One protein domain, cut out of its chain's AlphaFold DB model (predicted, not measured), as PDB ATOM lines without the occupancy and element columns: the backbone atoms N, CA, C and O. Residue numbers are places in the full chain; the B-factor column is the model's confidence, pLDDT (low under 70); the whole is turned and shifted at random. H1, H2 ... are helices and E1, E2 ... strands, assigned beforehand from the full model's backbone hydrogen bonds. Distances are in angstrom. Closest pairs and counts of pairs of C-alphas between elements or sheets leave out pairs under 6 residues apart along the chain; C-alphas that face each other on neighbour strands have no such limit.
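AT A GLANCE: This is residues 4 to 49 of the 139 residues of an uncharacterized protein of Rhodococcus sp. S2-17 (UniProt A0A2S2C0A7). A two-stranded hairpin, E1 and E2, makes one end of the domain and helix H1 makes the other, with the short helix H2 between them. H3 follows directly on E2, begins beside E1 and runs off to one side of this row, so that its middle comes near H2. The printed part has 46 residues with three named helices and two named strands, in the order H1, H2, E1, E2, H3 along the chain; the sheet has the order E1 - E2 and is antiparallel. The class is mixed, helices and strands, and 31 residues are in named elements. The whole is compact, with a radius of gyration of the C-alphas of 10.7 A, and the C-alphas span 28 by 20 by 18 A.

HOW THE PARTS SIT: The sheet is made of E1, residues 29 to 33, and E2, residues 36 to 39, antiparallel neighbours and a hairpin, with 138 degrees between their N-to-C directions. The C-alphas of Glu 31 and Tyr 37 face each other at 4.4 A. N 30 and O 38 are 2.9 A apart and N 36 and O 33 are 2.8 A apart, both within hydrogen-bond range. The closest C-alphas of E1 and H3, residues 40 to 47, are those of Val 30 and Ser 40, 5.6 A apart. H3 is close to but not clearly touching H2, residues 17 to 21; their closest C-alphas, those of Val 18 and Ala 44, are 6.7 A apart. H2 touches H1, residues 4 to 12, and the closest C-alphas are those of Ala 10 and Pro 17, 5.0 A apart. H1 is apart from E1, E2 and H3, and H2 is apart from E2. In H1, H2 and H3 every O i to N i+4 pair is within hydrogen-bond range.

IN THESE COORDINATES: E1, Gln 29 to Leu 33, is 12.0 A from first to last C-alpha, and C-alpha 29 stands at (-41.433, -18.693, 46.127). E2, Arg 36 to Arg 39, measures 10.5 A. H3, Ser 40 to Phe 47, measures 10.3 A and ends with C-alpha 47 at (-52.406, -8.608, 48.490). H2, Pro 17 to Met 21, measures 6.9 A. H1, Ala 4 to Ala 12, measures 12.3 A and begins with C-alpha 4 at (-46.527, 5.744, 45.111).

THE WHOLE: The two C-alphas farthest apart are those of Ala 12 and Ala 35, at 29.4 A. The printed part, residues 4 to 49 of a full chain of 139, has no cut. The links H1 to H2, E1 to E2 and E2 to H3 are tight, and the link H2 to E1, with 7 residues, is short. The mean pLDDT of the printed part is 93.5, and no printed residue is under 70.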
ATOM      1  N   ALA A   4     -46.299   4.950  46.312       95.12
ATOM      2  CA  ALA A   4     -46.527   5.744  45.111       95.12
ATOM      3  C   ALA A   4     -45.408   5.509  44.085       95.12
ATOM      4  O   ALA A   4     -45.690   5.271  42.913       95.12
ATOM      5  N   GLU A   5     -44.156   5.483  44.533       96.38
ATOM      6  CA  GLU A   5     -42.966   5.168  43.749       96.38
ATOM      7  C   GLU A   5     -43.072   3.774  43.121       96.38
ATOM      8  O   GLU A   5     -42.839   3.633  41.923       96.38
ATOM      9  N   LEU A   6     -43.526   2.766  43.879       95.75
ATOM     10  CA  LEU A   6     -43.806   1.428  43.342       95.75
ATOM     11  C   LEU A   6     -44.789   1.478  42.161       95.75
ATOM     12  O   LEU A   6     -44.566   0.831  41.140       95.75
ATOM     13  N   SER A   7     -45.865   2.257  42.290       96.31
ATOM     14  CA  SER A   7     -46.891   2.382  41.247       96.31
ATOM     15  C   SER A   7     -46.357   3.098  40.003       96.31
ATOM     16  O   SER A   7     -46.635   2.680  38.880       96.31
ATOM     17  N   VAL A   8     -45.552   4.148  40.193       97.69
ATOM     18  CA  VAL A   8     -44.897   4.884  39.100       97.69
ATOM     19  C   VAL A   8     -43.896   3.993  38.366       97.69
ATOM     20  O   VAL A   8     -43.885   3.977  37.138       97.69
ATOM     21  N   LEU A   9     -43.090   3.220  39.098       97.31
ATOM     22  CA  LEU A   9     -42.138   2.277  38.514       97.31
ATOM     23  C   LEU A   9     -42.848   1.176  37.729       97.31
ATOM     24  O   LEU A   9     -42.457   0.887  36.603       97.31
ATOM     25  N   ALA A  10     -43.913   0.598  38.286       97.31
ATOM     26  CA  ALA A  10     -44.713  -0.416  37.607       97.31
ATOM     27  C   ALA A  10     -45.293   0.107  36.287       97.31
ATOM     28  O   ALA A  10     -45.168  -0.550  35.256       97.31
ATOM     29  N   ALA A  11     -45.842   1.326  36.302       97.88
ATOM     30  CA  ALA A  11     -46.350   1.983  35.103       97.88
ATOM     31  C   ALA A  11     -45.241   2.259  34.073       97.88
ATOM     32  O   ALA A  11     -45.438   2.002  32.890       97.88
ATOM     33  N   ALA A  12     -44.071   2.737  34.510       98.25
ATOM     34  CA  ALA A  12     -42.926   2.993  33.632       98.25
ATOM     35  C   ALA A  12     -42.356   1.712  32.999       98.25
ATOM     36  O   ALA A  12     -41.793   1.761  31.908       98.25
ATOM     37  N   LEU A  13     -42.494   0.581  33.689       97.69
ATOM     38  CA  LEU A  13     -42.065  -0.738  33.230       97.69
ATOM     39  C   LEU A  13     -43.168  -1.517  32.497       97.69
ATOM     40  O   LEU A  13     -42.911  -2.638  32.071       97.69
ATOM     41  N   GLU A  14     -44.369  -0.948  32.355       97.69
ATOM     42  CA  GLU A  14     -45.543  -1.597  31.749       97.69
ATOM     43  C   GLU A  14     -45.902  -2.955  32.390       97.69
ATOM     44  O   GLU A  14     -46.363  -3.881  31.722       97.69
ATOM     45  N   VAL A  15     -45.718  -3.078  33.709       96.25
ATOM     46  CA  VAL A  15     -46.061  -4.288  34.475       96.25
ATOM     47  C   VAL A  15     -47.091  -3.991  35.569       96.25
ATOM     48  O   VAL A  15     -47.146  -2.874  36.087       96.25
ATOM     49  N   PRO A  16     -47.905  -4.977  35.991       94.75
ATOM     50  CA  PRO A  16     -48.737  -4.836  37.181       94.75
ATOM     51  C   PRO A  16     -47.879  -4.554  38.432       94.75
ATOM     52  O   PRO A  16     -46.886  -5.254  38.640       94.75
ATOM     53  N   PRO A  17     -48.266  -3.624  39.332       95.44
ATOM     54  CA  PRO A  17     -47.475  -3.305  40.531       95.44
ATOM     55  C   PRO A  17     -47.150  -4.515  41.415       95.44
ATOM     56  O   PRO A  17     -46.054  -4.619  41.961       95.44
ATOM     57  N   VAL A  18     -48.079  -5.471  41.504       93.88
ATOM     58  CA  VAL A  18     -47.899  -6.711  42.273       93.88
ATOM     59  C   VAL A  18     -46.746  -7.576  41.747       93.88
ATOM     60  O   VAL A  18     -46.112  -8.274  42.530       93.88
ATOM     61  N   GLN A  19     -46.417  -7.495  40.452       94.38
ATOM     62  CA  GLN A  19     -45.314  -8.247  39.849       94.38
ATOM     63  C   GLN A  19     -43.944  -7.702  40.266       94.38
ATOM     64  O   GLN A  19     -42.994  -8.470  40.367       94.38
ATOM     65  N   LEU A  20     -43.837  -6.403  40.566       94.38
ATOM     66  CA  LEU A  20     -42.608  -5.839  41.130       94.38
ATOM     67  C   LEU A  20     -42.390  -6.269  42.583       94.38
ATOM     68  O   LEU A  20     -41.247  -6.389  43.016       94.38
ATOM     69  N   MET A  21     -43.469  -6.503  43.335       93.25
ATOM     70  CA  MET A  21     -43.361  -7.003  44.707       93.25
ATOM     71  C   MET A  21     -43.105  -8.510  44.761       93.25
ATOM     72  O   MET A  21     -42.355  -8.973  45.615       93.25
ATOM     73  N   TYR A  22     -43.728  -9.273  43.860       94.50
ATOM     74  CA  TYR A  22     -43.652 -10.732  43.803       94.50
ATOM     75  C   TYR A  22     -43.094 -11.164  42.434       94.50
ATOM     76  O   TYR A  22     -43.861 -11.575  41.558       94.50
ATOM     77  N   PRO A  23     -41.765 -11.055  42.221       91.81
ATOM     78  CA  PRO A  23     -41.143 -11.217  40.903       91.81
ATOM     79  C   PRO A  23     -41.265 -12.635  40.336       91.81
ATOM     80  O   PRO A  23     -41.285 -12.805  39.120       91.81
ATOM     81  N   ASP A  24     -41.418 -13.642  41.199       94.06
ATOM     82  CA  ASP A  24     -41.526 -15.046  40.800       94.06
ATOM     83  C   ASP A  24     -42.981 -15.497  40.549       94.06
ATOM     84  O   ASP A  24     -43.344 -16.657  40.765       94.06
ATOM     85  N   LEU A  25     -43.865 -14.589  40.120       89.44
ATOM     86  CA  LEU A  25     -45.178 -14.960  39.574       89.44
ATOM     87  C   LEU A  25     -45.016 -15.849  38.320       89.44
ATOM     88  O   LEU A  25     -44.132 -15.638  37.500       89.44
ATOM     89  N   ALA A  26     -45.856 -16.864  38.094       89.25
ATOM     90  CA  ALA A  26     -47.120 -17.124  38.787       89.25
ATOM     91  C   ALA A  26     -47.031 -17.996  40.057       89.25
ATOM     92  O   ALA A  26     -47.904 -17.851  40.897       89.25
ATOM     93  N   ASP A  27     -46.044 -18.886  40.220       91.88
ATOM     94  CA  ASP A  27     -46.048 -19.886  41.319       91.88
ATOM     95  C   ASP A  27     -44.660 -20.166  41.943       91.88
ATOM     96  O   ASP A  27     -44.432 -21.196  42.580       91.88
ATOM     97  N   GLY A  28     -43.683 -19.277  41.755       94.88
ATOM     98  CA  GLY A  28     -42.405 -19.336  42.469       94.88
ATOM     99  C   GLY A  28     -42.524 -18.930  43.942       94.88
ATOM    100  O   GLY A  28     -43.584 -18.503  44.400       94.88
ATOM    101  N   GLN A  29     -41.449 -19.097  44.717       95.44
ATOM    102  CA  GLN A  29     -41.433 -18.693  46.127       95.44
ATOM    103  C   GLN A  29     -41.053 -17.225  46.268       95.44
ATOM    104  O   GLN A  29     -40.068 -16.793  45.687       95.44
ATOM    105  N   VAL A  30     -41.793 -16.485  47.090       94.94
ATOM    106  CA  VAL A  30     -41.513 -15.076  47.392       94.94
ATOM    107  C   VAL A  30     -41.569 -14.833  48.892       94.94
ATOM    108  O   VAL A  30     -42.360 -15.457  49.601       94.94
ATOM    109  N   GLU A  31     -40.739 -13.912  49.371       92.69
ATOM    110  CA  GLU A  31     -40.777 -13.431  50.749       92.69
ATOM    111  C   GLU A  31     -41.928 -12.423  50.897       92.69
ATOM    112  O   GLU A  31     -41.825 -11.273  50.476       92.69
ATOM    113  N   VAL A  32     -43.062 -12.863  51.449       91.12
ATOM    114  CA  VAL A  32     -44.267 -12.028  51.604       91.12
ATOM    115  C   VAL A  32     -44.154 -11.074  52.795       91.12
ATOM    116  O   VAL A  32     -44.713  -9.979  52.787       91.12
ATOM    117  N   LEU A  33     -43.406 -11.492  53.817       89.62
ATOM    118  CA  LEU A  33     -43.031 -10.736  55.009       89.62
ATOM    119  C   LEU A  33     -41.635 -11.195  55.458       89.62
ATOM    120  O   LEU A  33     -41.221 -12.279  55.053       89.62
ATOM    121  N   PRO A  34     -40.915 -10.439  56.310       89.44
ATOM    122  CA  PRO A  34     -39.571 -10.822  56.739       89.44
ATOM    123  C   PRO A  34     -39.504 -12.268  57.252       89.44
ATOM    124  O   PRO A  34     -40.263 -12.651  58.144       89.44
ATOM    125  N   ALA A  35     -38.597 -13.051  56.670       88.56
ATOM    126  CA  ALA A  35     -38.386 -14.478  56.900       88.56
ATOM    127  C   ALA A  35     -39.604 -15.386  56.620       88.56
ATOM    128  O   ALA A  35     -39.642 -16.528  57.078       88.56
ATOM    129  N   ARG A  36     -40.602 -14.911  55.868       87.69
ATOM    130  CA  ARG A  36     -41.857 -15.624  55.590       87.69
ATOM    131  C   ARG A  36     -42.041 -15.785  54.090       87.69
ATOM    132  O   ARG A  36     -42.295 -14.816  53.381       87.69
ATOM    133  N   TYR A  37     -41.929 -17.025  53.630       91.50
ATOM    134  CA  TYR A  37     -41.940 -17.383  52.215       91.50
ATOM    135  C   TYR A  37     -43.198 -18.166  51.858       91.50
ATOM    136  O   TYR A  37     -43.518 -19.144  52.529       91.50
ATOM    137  N   VAL A  38     -43.876 -17.770  50.782       92.25
ATOM    138  CA  VAL A  38     -45.066 -18.456  50.246       92.25
ATOM    139  C   VAL A  38     -45.032 -18.505  48.726       92.25
ATOM    140  O   VAL A  38     -44.119 -17.952  48.107       92.25
ATOM    141  N   ARG A  39     -46.002 -19.180  48.098       93.88
ATOM    142  CA  ARG A  39     -46.126 -19.147  46.637       93.88
ATOM    143  C   ARG A  39     -46.549 -17.748  46.196       93.88
ATOM    144  O   ARG A  39     -47.409 -17.125  46.816       93.88
ATOM    145  N   SER A  40     -45.974 -17.246  45.112       94.44
ATOM    146  CA  SER A  40     -46.251 -15.903  44.593       94.44
ATOM    147  C   SER A  40     -47.728 -15.695  44.244       94.44
ATOM    148  O   SER A  40     -48.257 -14.614  44.499       94.44
ATOM    149  N   VAL A  41     -48.435 -16.733  43.778       93.19
ATOM    150  CA  VAL A  41     -49.900 -16.697  43.612       93.19
ATOM    151  C   VAL A  41     -50.633 -16.474  44.937       93.19
ATOM    152  O   VAL A  41     -51.593 -15.710  44.984       93.19
ATOM    153  N   GLU A  42     -50.195 -17.094  46.032       92.19
ATOM    154  CA  GLU A  42     -50.812 -16.920  47.352       92.19
ATOM    155  C   GLU A  42     -50.547 -15.516  47.894       92.19
ATOM    156  O   GLU A  42     -51.468 -14.866  48.389       92.19
ATOM    157  N   ALA A  43     -49.321 -15.013  47.725       93.06
ATOM    158  CA  ALA A  43     -48.963 -13.643  48.080       93.06
ATOM    159  C   ALA A  43     -49.797 -12.615  47.295       93.06
ATOM    160  O   ALA A  43     -50.296 -11.649  47.876       93.06
ATOM    161  N   ALA A  44     -50.013 -12.839  45.993       93.06
ATOM    162  CA  ALA A  44     -50.855 -11.987  45.154       93.06
ATOM    163  C   ALA A  44     -52.332 -12.020  45.583       93.06
ATOM    164  O   ALA A  44     -52.965 -10.970  45.689       93.06
ATOM    165  N   ARG A  45     -52.874 -13.205  45.895       91.12
ATOM    166  CA  ARG A  45     -54.243 -13.355  46.419       91.12
ATOM    167  C   ARG A  45     -54.413 -12.658  47.764       91.12
ATOM    168  O   ARG A  45     -55.423 -11.989  47.979       91.12
ATOM    169  N   TRP A  46     -53.425 -12.770  48.650       90.06
ATOM    170  CA  TRP A  46     -53.426 -12.037  49.911       90.06
ATOM    171  C   TRP A  46     -53.403 -10.521  49.687       90.06
ATOM    172  O   TRP A  46     -54.259  -9.816  50.225       90.06
ATOM    173  N   PHE A  47     -52.495 -10.028  48.839       91.50
ATOM    174  CA  PHE A  47     -52.406  -8.608  48.490       91.50
ATOM    175  C   PHE A  47     -53.732  -8.061  47.942       91.50
ATOM    176  O   PHE A  47     -54.136  -6.948  48.265       91.50
ATOM    177  N   ALA A  48     -54.443  -8.867  47.153       90.44
ATOM    178  CA  ALA A  48     -55.725  -8.509  46.563       90.44
ATOM    179  C   ALA A  48     -56.932  -8.685  47.511       90.44
ATOM    180  O   ALA A  48     -58.070  -8.500  47.068       90.44
ATOM    181  N   GLY A  49     -56.727  -9.069  48.777       88.19
ATOM    182  CA  GLY A  49     -57.804  -9.289  49.749       88.19
ATOM    183  C   GLY A  49     -58.628 -10.564  49.512       88.19
ATOM    184  O   GLY A  49     -59.758 -10.657  49.977       88.19
TER     185      GLY A  49